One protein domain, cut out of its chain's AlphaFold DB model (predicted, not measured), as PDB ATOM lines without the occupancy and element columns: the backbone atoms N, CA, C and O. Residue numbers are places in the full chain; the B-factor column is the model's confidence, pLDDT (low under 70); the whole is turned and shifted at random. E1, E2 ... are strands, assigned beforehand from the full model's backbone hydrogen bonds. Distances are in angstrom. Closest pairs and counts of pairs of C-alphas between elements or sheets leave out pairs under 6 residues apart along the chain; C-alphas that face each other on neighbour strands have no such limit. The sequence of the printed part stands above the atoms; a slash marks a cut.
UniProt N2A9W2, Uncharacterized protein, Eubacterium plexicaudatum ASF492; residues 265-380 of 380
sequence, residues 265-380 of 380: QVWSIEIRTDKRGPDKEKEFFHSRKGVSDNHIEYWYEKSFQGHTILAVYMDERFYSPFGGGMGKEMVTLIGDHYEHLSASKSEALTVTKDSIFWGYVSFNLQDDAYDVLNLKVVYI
ATOM      1  N   GLN A 265      -5.571  62.451  -6.340       92.31
ATOM      2  CA  GLN A 265      -5.838  61.561  -7.448       92.31
ATOM      3  C   GLN A 265      -6.286  60.206  -6.912       92.31
ATOM      4  O   GLN A 265      -5.898  59.768  -5.826       92.31
ATOM      5  N   VAL A 266      -7.132  59.538  -7.690       93.94
ATOM      6  CA  VAL A 266      -7.623  58.202  -7.375       93.94
ATOM      7  C   VAL A 266      -7.278  57.287  -8.532       93.94
ATOM      8  O   VAL A 266      -7.742  57.489  -9.653       93.94
ATOM      9  N   TRP A 267      -6.505  56.252  -8.238       96.06
ATOM     10  CA  TRP A 267      -6.263  55.143  -9.147       96.06
ATOM     11  C   TRP A 267      -6.974  53.902  -8.617       96.06
ATOM     12  O   TRP A 267      -7.016  53.664  -7.411       96.06
ATOM     13  N   SER A 268      -7.579  53.118  -9.502       96.31
ATOM     14  CA  SER A 268      -8.256  51.885  -9.116       96.31
ATOM     15  C   SER A 268      -8.151  50.851 -10.219       96.31
ATOM     16  O   SER A 268      -8.203  51.198 -11.400       96.31
ATOM     17  N   ILE A 269      -8.020  49.587  -9.829       96.50
ATOM     18  CA  ILE A 269      -7.936  48.474 -10.763       96.50
ATOM     19  C   ILE A 269      -8.505  47.194 -10.155       96.50
ATOM     20  O   ILE A 269      -8.458  46.994  -8.944       96.50
ATOM     21  N   GLU A 270      -8.990  46.319 -11.028       97.19
ATOM     22  CA  GLU A 270      -9.229  44.907 -10.746       97.19
ATOM     23  C   GLU A 270      -8.286  44.067 -11.616       97.19
ATOM     24  O   GLU A 270      -8.289  44.209 -12.851       97.19
ATOM     25  N   ILE A 271      -7.490  43.216 -10.968       95.62
ATOM     26  CA  ILE A 271      -6.519  42.318 -11.594       95.62
ATOM     27  C   ILE A 271      -6.892  40.881 -11.249       95.62
ATOM     28  O   ILE A 271      -7.082  40.546 -10.081       95.62
ATOM     29  N   ARG A 272      -6.945  40.016 -12.260       96.19
ATOM     30  CA  ARG A 272      -7.079  38.574 -12.070       96.19
ATOM     31  C   ARG A 272      -5.741  37.896 -12.325       96.19
ATOM     32  O   ARG A 272      -5.174  38.051 -13.403       96.19
ATOM     33  N   THR A 273      -5.286  37.086 -11.375       95.12
ATOM     34  CA  THR A 273      -4.027  36.333 -11.474       95.12
ATOM     35  C   THR A 273      -4.294  34.839 -11.366       95.12
ATOM     36  O   THR A 273      -5.041  34.408 -10.494       95.12
ATOM     37  N   ASP A 274      -3.700  34.037 -12.245       95.00
ATOM     38  CA  ASP A 274      -3.712  32.574 -12.149       95.00
ATOM     39  C   ASP A 274      -2.304  31.995 -12.387       95.00
ATOM     40  O   ASP A 274      -1.316  32.727 -12.477       95.00
ATOM     41  N   LYS A 275      -2.184  30.667 -12.518       93.81
ATOM     42  CA  LYS A 275      -0.903  29.984 -12.796       93.81
ATOM     43  C   LYS A 275      -0.142  30.517 -14.026       93.81
ATOM     44  O   LYS A 275       1.069  30.331 -14.121       93.81
ATOM     45  N   ARG A 276      -0.821  31.178 -14.966       94.00
ATOM     46  CA  ARG A 276      -0.261  31.772 -16.194       94.00
ATOM     47  C   ARG A 276       0.148  33.238 -16.011       94.00
ATOM     48  O   ARG A 276       0.732  33.805 -16.934       94.00
ATOM     49  N   GLY A 277      -0.138  33.828 -14.851       93.38
ATOM     50  CA  GLY A 277       0.171  35.210 -14.500       93.38
ATOM     51  C   GLY A 277      -1.058  36.117 -14.474       93.38
ATOM     52  O   GLY A 277      -2.190  35.638 -14.575       93.38
ATOM     53  N   PRO A 278      -0.845  37.432 -14.306       95.81
ATOM     54  CA  PRO A 278      -1.926  38.403 -14.231       95.81
ATOM     55  C   PRO A 278      -2.483  38.735 -15.623       95.81
ATOM     56  O   PRO A 278      -1.780  38.696 -16.644       95.81
ATOM     57  N   ASP A 279      -3.756  39.110 -15.671       96.81
ATOM     58  CA  ASP A 279      -4.425  39.562 -16.889       96.81
ATOM     59  C   ASP A 279      -4.029  40.997 -17.293       96.81
ATOM     60  O   ASP A 279      -3.998  41.312 -18.487       96.81
ATOM     61  N   LYS A 280      -3.668  41.841 -16.318       95.25
ATOM     62  CA  LYS A 280      -3.290  43.260 -16.463       95.25
ATOM     63  C   LYS A 280      -2.056  43.598 -15.624       95.25
ATOM     64  O   LYS A 280      -1.666  42.818 -14.765       95.25
ATOM     65  N   GLU A 281      -1.465  44.773 -15.870       93.88
ATOM     66  CA  GLU A 281      -0.342  45.313 -15.076       93.88
ATOM     67  C   GLU A 281       0.838  44.326 -14.958       93.88
ATOM     68  O   GLU A 281       1.488  44.225 -13.920       93.88
ATOM     69  N   LYS A 282       1.106  43.559 -16.025       94.44
ATOM     70  CA  LYS A 282       2.101  42.471 -16.041       94.44
ATOM     71  C   LYS A 282       3.498  42.948 -15.659       94.44
ATOM     72  O   LYS A 282       4.269  42.188 -15.091       94.44
ATOM     73  N   GLU A 283       3.815  44.190 -15.993       95.81
ATOM     74  CA  GLU A 283       5.074  44.860 -15.694       95.81
ATOM     75  C   GLU A 283       5.297  45.125 -14.196       95.81
ATOM     76  O   GLU A 283       6.438  45.311 -13.784       95.81
ATOM     77  N   PHE A 284       4.230  45.107 -13.395       96.06
ATOM     78  CA  PHE A 284       4.253  45.303 -11.941       96.06
ATOM     79  C   PHE A 284       4.100  43.988 -11.171       96.06
ATOM     80  O   PHE A 284       4.078  43.976  -9.943       96.06
ATOM     81  N   PHE A 285       3.976  42.872 -11.889       95.88
ATOM     82  CA  PHE A 285       3.990  41.544 -11.307       95.88
ATOM     83  C   PHE A 285       5.348  40.893 -11.475       95.88
ATOM     84  O   PHE A 285       5.978  40.924 -12.533       95.88
ATOM     85  N   HIS A 286       5.734  40.186 -10.433       95.44
ATOM     86  CA  HIS A 286       6.924  39.366 -10.423       95.44
ATOM     87  C   HIS A 286       6.545  37.942 -10.057       95.44
ATOM     88  O   HIS A 286       5.521  37.704  -9.413       95.44
ATOM     89  N   SER A 287       7.363  36.983 -10.484       94.44
ATOM     90  CA  SER A 287       7.118  35.580 -10.195       94.44
ATOM     91  C   SER A 287       8.369  34.848  -9.754       94.44
ATOM     92  O   SER A 287       9.499  35.188 -10.115       94.44
ATOM     93  N   ARG A 288       8.153  33.817  -8.942       94.06
ATOM     94  CA  ARG A 288       9.188  32.877  -8.524       94.06
ATOM     95  C   ARG A 288       8.602  31.483  -8.384       94.06
ATOM     96  O   ARG A 288       7.389  31.297  -8.299       94.06
ATOM     97  N   LYS A 289       9.485  30.491  -8.330       93.31
ATOM     98  CA  LYS A 289       9.107  29.140  -7.918       93.31
ATOM     99  C   LYS A 289       8.546  29.196  -6.491       93.31
ATOM    100  O   LYS A 289       9.189  29.786  -5.625       93.31
ATOM    101  N   GLY A 290       7.371  28.607  -6.276       86.75
ATOM    102  CA  GLY A 290       6.747  28.548  -4.956       86.75
ATOM    103  C   GLY A 290       7.386  27.504  -4.038       86.75
ATOM    104  O   GLY A 290       8.445  26.946  -4.330       86.75
ATOM    105  N   VAL A 291       6.702  27.200  -2.932       81.81
ATOM    106  CA  VAL A 291       7.158  26.257  -1.887       81.81
ATOM    107  C   VAL A 291       7.478  24.845  -2.418       81.81
ATOM    108  O   VAL A 291       8.290  24.135  -1.828       81.81
ATOM    109  N   SER A 292       6.886  24.425  -3.541       88.19
ATOM    110  CA  SER A 292       7.236  23.173  -4.220       88.19
ATOM    111  C   SER A 292       7.375  23.351  -5.729       88.19
ATOM    112  O   SER A 292       6.925  24.339  -6.301       88.19
ATOM    113  N   ASP A 293       7.962  22.353  -6.392       89.94
ATOM    114  CA  ASP A 293       8.145  22.310  -7.852       89.94
ATOM    115  C   ASP A 293       6.840  22.444  -8.640       89.94
ATOM    116  O   ASP A 293       6.859  22.798  -9.815       89.94
ATOM    117  N   ASN A 294       5.710  22.185  -7.983       92.62
ATOM    118  CA  ASN A 294       4.383  22.258  -8.566       92.62
ATOM    119  C   ASN A 294       3.658  23.586  -8.275       92.62
ATOM    120  O   ASN A 294       2.457  23.670  -8.509       92.62
ATOM    121  N   HIS A 295       4.349  24.603  -7.748       93.38
ATOM    122  CA  HIS A 295       3.767  25.912  -7.445       93.38
ATOM    123  C   HIS A 295       4.534  27.060  -8.101       93.38
ATOM    124  O   HIS A 295       5.767  27.058  -8.168       93.38
ATOM    125  N   ILE A 296       3.792  28.080  -8.518       93.88
ATOM    126  CA  ILE A 296       4.316  29.386  -8.916       93.88
ATOM    127  C   ILE A 296       3.741  30.453  -7.990       93.88
ATOM    128  O   ILE A 296       2.543  30.464  -7.721       93.88
ATOM    129  N   GLU A 297       4.603  31.328  -7.486       94.31
ATOM    130  CA  GLU A 297       4.213  32.461  -6.649       94.31
ATOM    131  C   GLU A 297       4.283  33.755  -7.445       94.31
ATOM    132  O   GLU A 297       5.256  33.971  -8.173       94.31
ATOM    133  N   TYR A 298       3.284  34.612  -7.256       94.38
ATOM    134  CA  TYR A 298       3.226  35.962  -7.802       94.38
ATOM    135  C   TYR A 298       3.148  36.999  -6.685       94.38
ATOM    136  O   TYR A 298       2.486  36.775  -5.675       94.38
ATOM    137  N   TRP A 299       3.797  38.140  -6.893       94.50
ATOM    138  CA  TRP A 299       3.624  39.331  -6.065       94.50
ATOM    139  C   TRP A 299       3.484  40.567  -6.935       94.50
ATOM    140  O   TRP A 299       3.970  40.588  -8.072       94.50
ATOM    141  N   TYR A 300       2.818  41.580  -6.391       95.69
ATOM    142  CA  TYR A 300       2.559  42.842  -7.066       95.69
ATOM    143  C   TYR A 300       3.306  43.985  -6.392       95.69
ATOM    144  O   TYR A 300       3.231  44.135  -5.174       95.69
ATOM    145  N   GLU A 301       3.981  44.813  -7.182       96.12
ATOM    146  CA  GLU A 301       4.655  46.016  -6.706       96.12
ATOM    147  C   GLU A 301       4.441  47.169  -7.689       96.12
ATOM    148  O   GLU A 301       4.862  47.112  -8.845       96.12
ATOM    149  N   LYS A 302       3.794  48.245  -7.230       96.56
ATOM    150  CA  LYS A 302       3.563  49.449  -8.041       96.56
ATOM    151  C   LYS A 302       4.034  50.689  -7.304       96.56
ATOM    152  O   LYS A 302       3.629  50.936  -6.170       96.56
ATOM    153  N   SER A 303       4.834  51.504  -7.989       95.75
ATOM    154  CA  SER A 303       5.245  52.823  -7.511       95.75
ATOM    155  C   SER A 303       4.392  53.937  -8.125       95.75
ATOM    156  O   SER A 303       4.096  53.934  -9.321       95.75
ATOM    157  N   PHE A 304       4.034  54.907  -7.293       94.88
ATOM    158  CA  PHE A 304       3.394  56.176  -7.616       94.88
ATOM    159  C   PHE A 304       4.449  57.286  -7.513       94.88
ATOM    160  O   PHE A 304       4.385  58.153  -6.645       94.88
ATOM    161  N   GLN A 305       5.473  57.217  -8.370       91.06
ATOM    162  CA  GLN A 305       6.636  58.107  -8.300       91.06
ATOM    163  C   GLN A 305       6.242  59.585  -8.285       91.06
ATOM    164  O   GLN A 305       5.450  60.042  -9.105       91.06
ATOM    165  N   GLY A 306       6.852  60.338  -7.369       90.81
ATOM    166  CA  GLY A 306       6.584  61.766  -7.202       90.81
ATOM    167  C   GLY A 306       5.304  62.082  -6.427       90.81
ATOM    168  O   GLY A 306       5.074  63.252  -6.139       90.81
ATOM    169  N   HIS A 307       4.531  61.065  -6.039       93.38
ATOM    170  CA  HIS A 307       3.312  61.220  -5.259       93.38
ATOM    171  C   HIS A 307       3.464  60.680  -3.838       93.38
ATOM    172  O   HIS A 307       4.345  59.875  -3.538       93.38
ATOM    173  N   THR A 308       2.587  61.138  -2.949       94.19
ATOM    174  CA  THR A 308       2.406  60.563  -1.616       94.19
ATOM    175  C   THR A 308       1.073  59.838  -1.556       94.19
ATOM    176  O   THR A 308       0.015  60.441  -1.733       94.19
ATOM    177  N   ILE A 309       1.117  58.536  -1.297       97.25
ATOM    178  CA  ILE A 309      -0.061  57.706  -1.087       97.25
ATOM    179  C   ILE A 309      -0.708  58.126   0.228       97.25
ATOM    180  O   ILE A 309      -0.089  58.100   1.285       97.25
ATOM    181  N   LEU A 310      -1.972  58.511   0.176       95.31
ATOM    182  CA  LEU A 310      -2.745  58.872   1.355       95.31
ATOM    183  C   LEU A 310      -3.485  57.664   1.914       95.31
ATOM    184  O   LEU A 310      -3.551  57.495   3.128       95.31
ATOM    185  N   ALA A 311      -4.027  56.824   1.034       96.00
ATOM    186  CA  ALA A 311      -4.765  55.636   1.433       96.00
ATOM    187  C   ALA A 311      -4.790  54.565   0.341       96.00
ATOM    188  O   ALA A 311      -4.811  54.878  -0.851       96.00
ATOM    189  N   VAL A 312      -4.863  53.303   0.756       95.62
ATOM    190  CA  VAL A 312      -5.024  52.139  -0.117       95.62
ATOM    191  C   VAL A 312      -6.105  51.237   0.448       95.62
ATOM    192  O   VAL A 312      -6.025  50.811   1.596       95.62
ATOM    193  N   TYR A 313      -7.095  50.927  -0.380       94.38
ATOM    194  CA  TYR A 313      -8.078  49.885  -0.121       94.38
ATOM    195  C   TYR A 313      -7.809  48.687  -1.032       94.38
ATOM    196  O   TYR A 313      -7.607  48.856  -2.237       94.38
ATOM    197  N   MET A 314      -7.861  47.491  -0.454       93.06
ATOM    198  CA  MET A 314      -7.698  46.208  -1.124       93.06
ATOM    199  C   MET A 314      -8.887  45.288  -0.815       93.06
ATOM    200  O   MET A 314      -9.259  45.134   0.346       93.06
ATOM    201  N   ASP A 315      -9.454  44.653  -1.841       91.69
ATOM    202  CA  ASP A 315     -10.402  43.528  -1.741       91.69
ATOM    203  C   ASP A 315      -9.845  42.369  -2.581       91.69
ATOM    204  O   ASP A 315      -9.841  42.421  -3.810       91.69
ATOM    205  N   GLU A 316      -9.311  41.366  -1.894       91.12
ATOM    206  CA  GLU A 316      -8.664  40.176  -2.445       91.12
ATOM    207  C   GLU A 316      -9.605  38.979  -2.331       91.12
ATOM    208  O   GLU A 316     -10.244  38.767  -1.289       91.12
ATOM    209  N   ARG A 317      -9.694  38.178  -3.396       91.56
ATOM    210  CA  ARG A 317     -10.547  36.989  -3.443       91.56
ATOM    211  C   ARG A 317      -9.840  35.848  -4.151       91.56
ATOM    212  O   ARG A 317      -9.791  35.801  -5.380       91.56
ATOM    213  N   PHE A 318      -9.405  34.879  -3.360       91.38
ATOM    214  CA  PHE A 318      -8.791  33.657  -3.847       91.38
ATOM    215  C   PHE A 318      -9.841  32.570  -4.085       91.38
ATOM    216  O   PHE A 318     -10.653  32.263  -3.207       91.38
ATOM    217  N   TYR A 319      -9.786  31.936  -5.252       92.19
ATOM    218  CA  TYR A 319     -10.660  30.842  -5.656       92.19
ATOM    219  C   TYR A 319      -9.828  29.617  -6.032       92.19
ATOM    220  O   TYR A 319      -8.972  29.687  -6.909       92.19
ATOM    221  N   SER A 320     -10.119  28.467  -5.423       88.62
ATOM    222  CA  SER A 320      -9.519  27.175  -5.772       88.62
ATOM    223  C   SER A 320     -10.564  26.050  -5.700       88.62
ATOM    224  O   SER A 320     -11.527  26.163  -4.931       88.62
ATOM    225  N   PRO A 321     -10.393  24.942  -6.454       83.94
ATOM    226  CA  PRO A 321     -11.235  23.747  -6.334       83.94
ATOM    227  C   PRO A 321     -11.343  23.176  -4.908       83.94
ATOM    228  O   PRO A 321     -12.288  22.448  -4.613       83.94
ATOM    229  N   PHE A 322     -10.394  23.505  -4.027       85.69
ATOM    230  CA  PHE A 322     -10.317  22.997  -2.655       85.69
ATOM    231  C   PHE A 322     -10.813  23.987  -1.587       85.69
ATOM    232  O   PHE A 322     -10.773  23.673  -0.400       85.69
ATOM    233  N   GLY A 323     -11.284  25.170  -1.991       78.38
ATOM    234  CA  GLY A 323     -11.707  26.240  -1.086       78.38
ATOM    235  C   GLY A 323     -11.133  27.599  -1.485       78.38
ATOM    236  O   GLY A 323     -10.200  27.679  -2.278       78.38
ATOM    237  N   GLY A 324     -11.712  28.676  -0.959       83.19
ATOM    238  CA  GLY A 324     -11.316  30.049  -1.276       83.19
ATOM    239  C   GLY A 324     -11.134  30.912  -0.032       83.19
ATOM    240  O   GLY A 324     -11.497  30.506   1.074       83.19
ATOM    241  N   GLY A 325     -10.584  32.106  -0.230       84.69
ATOM    242  CA  GLY A 325     -10.334  33.095   0.815       84.69
ATOM    243  C   GLY A 325     -10.759  34.491   0.372       84.69
ATOM    244  O   GLY A 325     -10.816  34.781  -0.820       84.69
ATOM    245  N   MET A 326     -11.076  35.347   1.341       86.75
ATOM    246  CA  MET A 326     -11.341  36.768   1.119       86.75
ATOM    247  C   MET A 326     -10.515  37.584   2.110       86.75
ATOM    248  O   MET A 326     -10.569  37.315   3.312       86.75
ATOM    249  N   GLY A 327      -9.821  38.602   1.608       85.12
ATOM    250  CA  GLY A 327      -9.086  39.584   2.398       85.12
ATOM    251  C   GLY A 327      -9.567  40.994   2.074       85.12
ATOM    252  O   GLY A 327      -9.753  41.334   0.908       85.12
ATOM    253  N   LYS A 328      -9.792  41.829   3.095       89.56
ATOM    254  CA  LYS A 328     -10.079  43.256   2.902       89.56
ATOM    255  C   LYS A 328      -9.181  44.102   3.779       89.56
ATOM    256  O   LYS A 328      -9.297  44.064   5.003       89.56
ATOM    257  N   GLU A 329      -8.334  44.905   3.156       90.69
ATOM    258  CA  GLU A 329      -7.383  45.762   3.860       90.69
ATOM    259  C   GLU A 329      -7.580  47.233   3.500       90.69
ATOM    260  O   GLU A 329      -7.837  47.580   2.351       90.69
ATOM    261  N   MET A 330      -7.493  48.094   4.511       92.19
ATOM    262  CA  MET A 330      -7.467  49.543   4.371       92.19
ATOM    263  C   MET A 330      -6.245  50.050   5.119       92.19
ATOM    264  O   MET A 330      -6.141  49.857   6.330       92.19
ATOM    265  N   VAL A 331      -5.345  50.704   4.399       92.75
ATOM    266  CA  VAL A 331      -4.122  51.290   4.947       92.75
ATOM    267  C   VAL A 331      -4.141  52.778   4.657       92.75
ATOM    268  O   VAL A 331      -4.420  53.178   3.529       92.75
ATOM    269  N   THR A 332      -3.875  53.609   5.661       94.50
ATOM    270  CA  THR A 332      -3.918  55.070   5.517       94.50
ATOM    271  C   THR A 332      -2.713  55.727   6.169       94.50
ATOM    272  O   THR A 332      -2.203  55.238   7.173       94.50
ATOM    273  N   LEU A 333      -2.281  56.856   5.614       93.69
ATOM    274  CA  LEU A 333      -1.273  57.717   6.219       93.69
ATOM    275  C   LEU A 333      -1.897  58.462   7.411       93.69
ATOM    276  O   LEU A 333      -2.856  59.216   7.238       93.69
ATOM    277  N   ILE A 334      -1.359  58.255   8.612       89.75
ATOM    278  CA  ILE A 334      -1.745  58.955   9.843       89.75
ATOM    279  C   ILE A 334      -0.509  59.672  10.378       89.75
ATOM    280  O   ILE A 334       0.418  59.055  10.891       89.75
ATOM    281  N   GLY A 335      -0.483  60.999  10.247       88.88
ATOM    282  CA  GLY A 335       0.715  61.775  10.561       88.88
ATOM    283  C   GLY A 335       1.851  61.441   9.593       88.88
ATOM    284  O   GLY A 335       1.824  61.875   8.445       88.88
ATOM    285  N   ASP A 336       2.842  60.688  10.064       88.44
ATOM    286  CA  ASP A 336       4.068  60.322   9.348       88.44
ATOM    287  C   ASP A 336       4.238  58.806   9.111       88.44
ATOM    288  O   ASP A 336       5.268  58.386   8.582       88.44
ATOM    289  N   HIS A 337       3.243  57.985   9.461       91.62
ATOM    290  CA  HIS A 337       3.281  56.526   9.303       91.62
ATOM    291  C   HIS A 337       1.991  55.970   8.684       91.62
ATOM    292  O   HIS A 337       0.943  56.614   8.703       91.62
ATOM    293  N   TYR A 338       2.074  54.762   8.119       93.62
ATOM    294  CA  TYR A 338       0.931  54.046   7.553       93.62
ATOM    295  C   TYR A 338       0.332  53.085   8.574       93.62
ATOM    296  O   TYR A 338       1.041  52.247   9.125       93.62
ATOM    297  N   GLU A 339      -0.979  53.187   8.781       92.00
ATOM    298  CA  GLU A 339      -1.727  52.389   9.752       92.00
ATOM    299  C   GLU A 339      -2.757  51.500   9.041       92.00
ATOM    300  O   GLU A 339      -3.504  51.966   8.173       92.00
ATOM    301  N   HIS A 340      -2.827  50.222   9.428       90.94
ATOM    302  CA  HIS A 340      -3.858  49.289   8.964       90.94
ATOM    303  C   HIS A 340      -5.138  49.457   9.791       90.94
ATOM    304  O   HIS A 340      -5.151  49.190  10.991       90.94
ATOM    305  N   LEU A 341      -6.239  49.829   9.137       86.00
ATOM    306  CA  LEU A 341      -7.538  50.068   9.779       86.00
ATOM    307  C   LEU A 341      -8.513  48.880   9.691       86.00
ATOM    308  O   LEU A 341      -9.608  48.937  10.252       86.00
ATOM    309  N   SER A 342      -8.153  47.803   8.990       79.50
ATOM    310  CA  SER A 342      -9.000  46.612   8.854       79.50
ATOM    311  C   SER A 342      -8.896  45.655  10.043       79.50
ATOM    312  O   SER A 342      -7.813  45.402  10.563       79.50
ATOM    313  N   ALA A 343     -10.023  45.038  10.419       61.12
ATOM    314  CA  ALA A 343     -10.075  44.003  11.459       61.12
ATOM    315  C   ALA A 343      -9.487  42.647  11.010       61.12
ATOM    316  O   ALA A 343      -9.032  41.865  11.843       61.12
ATOM    317  N   SER A 344      -9.490  42.362   9.704       60.38
ATOM    318  CA  SER A 344      -8.797  41.217   9.110       60.38
ATOM    319  C   SER A 344      -7.402  41.650   8.665       60.38
ATOM    320  O   SER A 344      -7.285  42.398   7.698       60.38
ATOM    321  N   LYS A 345      -6.362  41.190   9.365       58.34
ATOM    322  CA  LYS A 345      -4.970  41.322   8.924       58.34
ATOM    323  C   LYS A 345      -4.613  40.069   8.125       58.34
ATOM    324  O   LYS A 345      -4.302  39.048   8.734       58.34
ATOM    325  N   SER A 346      -4.729  40.104   6.797       64.25
ATOM    326  CA  SER A 346      -4.027  39.104   5.981       64.25
ATOM    327  C   SER A 346      -2.530  39.430   5.899       64.25
ATOM    328  O   SER A 346      -1.755  38.557   5.522       64.25
ATOM    329  N   GLU A 347      -2.126  40.650   6.297       64.94
ATOM    330  CA  GLU A 347      -0.754  41.192   6.222       64.94
ATOM    331  C   GLU A 347      -0.173  41.106   4.801       64.94
ATOM    332  O   GLU A 347       1.036  41.185   4.592       64.94
ATOM    333  N   ALA A 348      -1.047  40.949   3.802       81.75
ATOM    334  CA  ALA A 348      -0.652  40.799   2.414       81.75
ATOM    335  C   ALA A 348      -0.343  42.155   1.773       81.75
ATOM    336  O   ALA A 348       0.466  42.205   0.850       81.75
ATOM    337  N   LEU A 349      -0.956  43.245   2.243       91.94
ATOM    338  CA  LEU A 349      -0.735  44.588   1.719       91.94
ATOM    339  C   LEU A 349       0.324  45.317   2.550       91.94
ATOM    340  O   LEU A 349       0.241  45.391   3.770       91.94
ATOM    341  N   THR A 350       1.310  45.909   1.890       93.25
ATOM    342  CA  THR A 350       2.250  46.851   2.506       93.25
ATOM    343  C   THR A 350       2.233  48.142   1.707       93.25
ATOM    344  O   THR A 350       2.280  48.123   0.476       93.25
ATOM    345  N   VAL A 351       2.158  49.272   2.406       94.88
ATOM    346  CA  VAL A 351       2.115  50.601   1.793       94.88
ATOM    347  C   VAL A 351       3.263  51.433   2.335       94.88
ATOM    348  O   VAL A 351       3.492  51.489   3.542       94.88
ATOM    349  N   THR A 352       3.985  52.076   1.427       94.88
ATOM    350  CA  THR A 352       4.976  53.098   1.753       94.88
ATOM    351  C   THR A 352       4.538  54.438   1.169       94.88
ATOM    352  O   THR A 352       3.458  54.550   0.587       94.88
ATOM    353  N   LYS A 353       5.382  55.468   1.317       94.81
ATOM    354  CA  LYS A 353       5.091  56.820   0.831       94.81
ATOM    355  C   LYS A 353       4.625  56.832  -0.626       94.81
ATOM    356  O   LYS A 353       3.687  57.548  -0.950       94.81
ATOM    357  N   ASP A 354       5.291  56.081  -1.490       95.62
ATOM    358  CA  ASP A 354       5.124  56.145  -2.939       95.62
ATOM    359  C   ASP A 354       5.025  54.759  -3.585       95.62
ATOM    360  O   ASP A 354       5.155  54.638  -4.802       95.62
ATOM    361  N   SER A 355       4.792  53.699  -2.808       96.50
ATOM    362  CA  SER A 355       4.624  52.354  -3.354       96.50
ATOM    363  C   SER A 355       3.613  51.508  -2.597       96.50
ATOM    364  O   SER A 355       3.386  51.674  -1.396       96.50
ATOM    365  N   ILE A 356       3.021  50.572  -3.334       96.69
ATOM    366  CA  ILE A 356       2.214  49.485  -2.794       96.69
ATOM    367  C   ILE A 356       2.864  48.155  -3.141       96.69
ATOM    368  O   ILE A 356       3.343  47.961  -4.260       96.69
ATOM    369  N   PHE A 357       2.834  47.243  -2.182       95.44
ATOM    370  CA  PHE A 357       3.223  45.854  -2.339       95.44
ATOM    371  C   PHE A 357       2.055  44.967  -1.915       95.44
ATOM    372  O   PHE A 357       1.474  45.189  -0.853       95.44
ATOM    373  N   TRP A 358       1.726  43.961  -2.723       92.56
ATOM    374  CA  TRP A 358       0.766  42.925  -2.357       92.56
ATOM    375  C   TRP A 358       1.353  41.525  -2.536       92.56
ATOM    376  O   TRP A 358       1.667  41.123  -3.659       92.56
ATOM    377  N   GLY A 359       1.412  40.816  -1.402       80.69
ATOM    378  CA  GLY A 359       1.377  39.365  -1.228       80.69
ATOM    379  C   GLY A 359       2.460  38.532  -1.911       80.69
ATOM    380  O   GLY A 359       3.217  38.997  -2.739       80.69
ATOM    381  N   TYR A 360       2.508  37.244  -1.568       87.69
ATOM    382  CA  TYR A 360       3.118  36.191  -2.388       87.69
ATOM    383  C   TYR A 360       2.052  35.119  -2.610       87.69
ATOM    384  O   TYR A 360       1.954  34.158  -1.845       87.69
ATOM    385  N   VAL A 361       1.202  35.307  -3.617       88.94
ATOM    386  CA  VAL A 361       0.087  34.392  -3.883       88.94
ATOM    387  C   VAL A 361       0.580  33.200  -4.686       88.94
ATOM    388  O   VAL A 361       1.174  33.356  -5.753       88.94
ATOM    389  N   SER A 362       0.344  32.001  -4.154       90.38
ATOM    390  CA  SER A 362       0.862  30.742  -4.689       90.38
ATOM    391  C   SER A 362      -0.220  29.967  -5.437       90.38
ATOM    392  O   SER A 362      -1.296  29.709  -4.899       90.38
ATOM    393  N   PHE A 363       0.083  29.543  -6.663       92.81
ATOM    394  CA  PHE A 363      -0.811  28.746  -7.501       92.81
ATOM    395  C   PHE A 363      -0.187  27.394  -7.819       92.81
ATOM    396  O   PHE A 363       0.936  27.316  -8.321       92.81
ATOM    397  N   ASN A 364      -0.944  26.325  -7.582       92.19
ATOM    398  CA  ASN A 364      -0.597  24.987  -8.040       92.19
ATOM    399  C   ASN A 364      -0.738  24.911  -9.572       92.19
ATOM    400  O   ASN A 364      -1.769  25.281 -10.133       92.19
ATOM    401  N   LEU A 365       0.285  24.401 -10.259       92.00
ATOM    402  CA  LEU A 365       0.311  24.299 -11.722       92.00
ATOM    403  C   LEU A 365      -0.734  23.313 -12.283       92.00
ATOM    404  O   LEU A 365      -1.108  23.410 -13.456       92.00
ATOM    405  N   GLN A 366      -1.223  22.387 -11.457       91.00
ATOM    406  CA  GLN A 366      -2.206  21.361 -11.826       91.00
ATOM    407  C   GLN A 366      -3.656  21.795 -11.583       91.00
ATOM    408  O   GLN A 366      -4.554  21.245 -12.217       91.00
ATOM    409  N   ASP A 367      -3.883  22.809 -10.749       89.25
ATOM    410  CA  ASP A 367      -5.225  23.254 -10.364       89.25
ATOM    411  C   ASP A 367      -5.655  24.485 -11.168       89.25
ATOM    412  O   ASP A 367      -4.827  25.222 -11.708       89.25
ATOM    413  N   ASP A 368      -6.959  24.740 -11.238       90.50
ATOM    414  CA  ASP A 368      -7.524  25.921 -11.911       90.50
ATOM    415  C   ASP A 368      -7.860  27.042 -10.912       90.50
ATOM    416  O   ASP A 368      -8.904  27.691 -10.988       90.50
ATOM    417  N   ALA A 369      -6.959  27.250  -9.949       93.31
ATOM    418  CA  ALA A 369      -7.059  28.323  -8.970       93.31
ATOM    419  C   ALA A 369      -6.731  29.696  -9.585       93.31
ATOM    420  O   ALA A 369      -5.893  29.800 -10.485       93.31
ATOM    421  N   TYR A 370      -7.380  30.746  -9.085       95.06
ATOM    422  CA  TYR A 370      -7.127  32.134  -9.467       95.06
ATOM    423  C   TYR A 370      -7.431  33.089  -8.308       95.06
ATOM    424  O   TYR A 370      -8.251  32.782  -7.445       95.06
ATOM    425  N   ASP A 371      -6.800  34.256  -8.321       94.06
ATOM    426  CA  ASP A 371      -7.054  35.358  -7.397       94.06
ATOM    427  C   ASP A 371      -7.618  36.566  -8.150       94.06
ATOM    428  O   ASP A 371      -7.275  36.793  -9.315       94.06
ATOM    429  N   VAL A 372      -8.498  37.322  -7.499       95.06
ATOM    430  CA  VAL A 372      -8.993  38.618  -7.960       95.06
ATOM    431  C   VAL A 372      -8.616  39.673  -6.929       95.06
ATOM    432  O   VAL A 372      -9.181  39.719  -5.837       95.06
ATOM    433  N   LEU A 373      -7.711  40.561  -7.327       94.25
ATOM    434  CA  LEU A 373      -7.220  41.679  -6.539       94.25
ATOM    435  C   LEU A 373      -7.875  42.978  -7.011       94.25
ATOM    436  O   LEU A 373      -7.620  43.453  -8.120       94.25
ATOM    437  N   ASN A 374      -8.690  43.581  -6.151       95.12
ATOM    438  CA  ASN A 374      -9.246  44.914  -6.349       95.12
ATOM    439  C   ASN A 374      -8.473  45.930  -5.513       95.12
ATOM    440  O   ASN A 374      -8.493  45.854  -4.286       95.12
ATOM    441  N   LEU A 375      -7.843  46.906  -6.164       95.69
ATOM    442  CA  LEU A 375      -7.098  47.978  -5.512       95.69
ATOM    443  C   LEU A 375      -7.730  49.338  -5.786       95.69
ATOM    444  O   LEU A 375      -8.202  49.634  -6.891       95.69
ATOM    445  N   LYS A 376      -7.683  50.199  -4.774       97.44
ATOM    446  CA  LYS A 376      -7.991  51.621  -4.887       97.44
ATOM    447  C   LYS A 376      -6.973  52.416  -4.089       97.44
ATOM    448  O   LYS A 376      -6.883  52.250  -2.879       97.44
ATOM    449  N   VAL A 377      -6.229  53.277  -4.768       96.75
ATOM    450  CA  VAL A 377      -5.162  54.099  -4.200       96.75
ATOM    451  C   VAL A 377      -5.563  55.559  -4.322       96.75
ATOM    452  O   VAL A 377      -5.909  56.027  -5.407       96.75
ATOM    453  N   VAL A 378      -5.511  56.271  -3.203       95.94
ATOM    454  CA  VAL A 378      -5.651  57.725  -3.135       95.94
ATOM    455  C   VAL A 378      -4.266  58.299  -2.896       95.94
ATOM    456  O   VAL A 378      -3.594  57.880  -1.956       95.94
ATOM    457  N   TYR A 379      -3.835  59.238  -3.728       94.81
ATOM    458  CA  TYR A 379      -2.501  59.829  -3.653       94.81
ATOM    459  C   TYR A 379      -2.524  61.302  -4.061       94.81
ATOM    460  O   TYR A 379      -3.452  61.737  -4.738       94.81
ATOM    461  N   ILE A 380      -1.523  62.070  -3.632       90.81
ATOM    462  CA  ILE A 380      -1.312  63.479  -4.010       90.81
ATOM    463  C   ILE A 380       0.035  63.663  -4.681       90.81
ATOM    464  O   ILE A 380       1.018  63.068  -4.188       90.81
TER     465      ILE A 380
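Overview. This is residues 265 to 380 of the 380 residues of an uncharacterized protein of Eubacterium plexicaudatum ASF492 (UniProt N2A9W2). Two twisted sheets lie face to face as a sandwich, E1 E9 E4 E5 E6 on one side and E2 E3 E8 E7 on the other, with their long strands running nearly along the same axis. The short strands E6 and E7 lie at one edge of each sheet, and the chain passes between the sheets four times. The printed part has 116 residues with nine named strands, E1 to E9 in order, and no named helix; the class is all strand, and both sheets are antiparallel throughout. It is compact, with a radius of gyration of the C-alphas of 14.5 A, and its spans of 45 by 30 by 22 A make it only just elongated.

Along the chain. Find C-alpha 265 at (-5.838, 61.561, -7.448); from there E1 runs through residues 265 to 274, 29.4 A long. Next come E2, residues 285 to 289, and E3, residues 295 to 303, 27.0 A. At C-alpha 309, (-0.061, 57.706, -1.087), E4 begins and runs to residue 319, 29.2 A. E5 is residues 325 to 334, 28.7 A, followed by E6, residues 337 to 340, and E7, residues 349 to 351. E8 takes residues 355 to 364, 28.3 A, and E9 residues 370 to 379, 28.7 A, ending at C-alpha 379, (-2.501, 59.829, -3.653).

Arrangement. Begin in the larger sheet at its edge strand E1, antiparallel to E9 at 168 degrees, where N 267 and O 377 are 2.9 A apart. Beyond E9 look for E4, with N 313 and O 376 at 2.8 A. E4, E5 and E6 form a meander, each strand the antiparallel neighbour of the one before; see N 314 and O 329 at 2.8 A, then N 339 and O 332 at 2.9 A. In the other sheet, the hairpin E2 and E3 has N 286 and O 299 at 3.0 A, E3 and E8 have N 298 and O 361 at 2.9 A, and the hairpin E7 and E8 has N 350 and O 357 at 2.8 A. The parts of the sandwich that face each other are 11.5 A centre to centre, their planes 30 degrees apart. Between the sheets, the closest C-alphas of E5 and E7 are those of Val 331 and Val 351, 7.0 A apart. E2 and E5 are apart.

Size, cuts and confidence. Look at Gly 335 and Gln 366 for the two C-alphas farthest apart, 46.3 A. The printed part has no cut, and no link is long; those from E1 to E2 and from E6 to E7 are short, the others tight. Mean pLDDT of the printed part is 91.1, with residues 343 to 347 under 70.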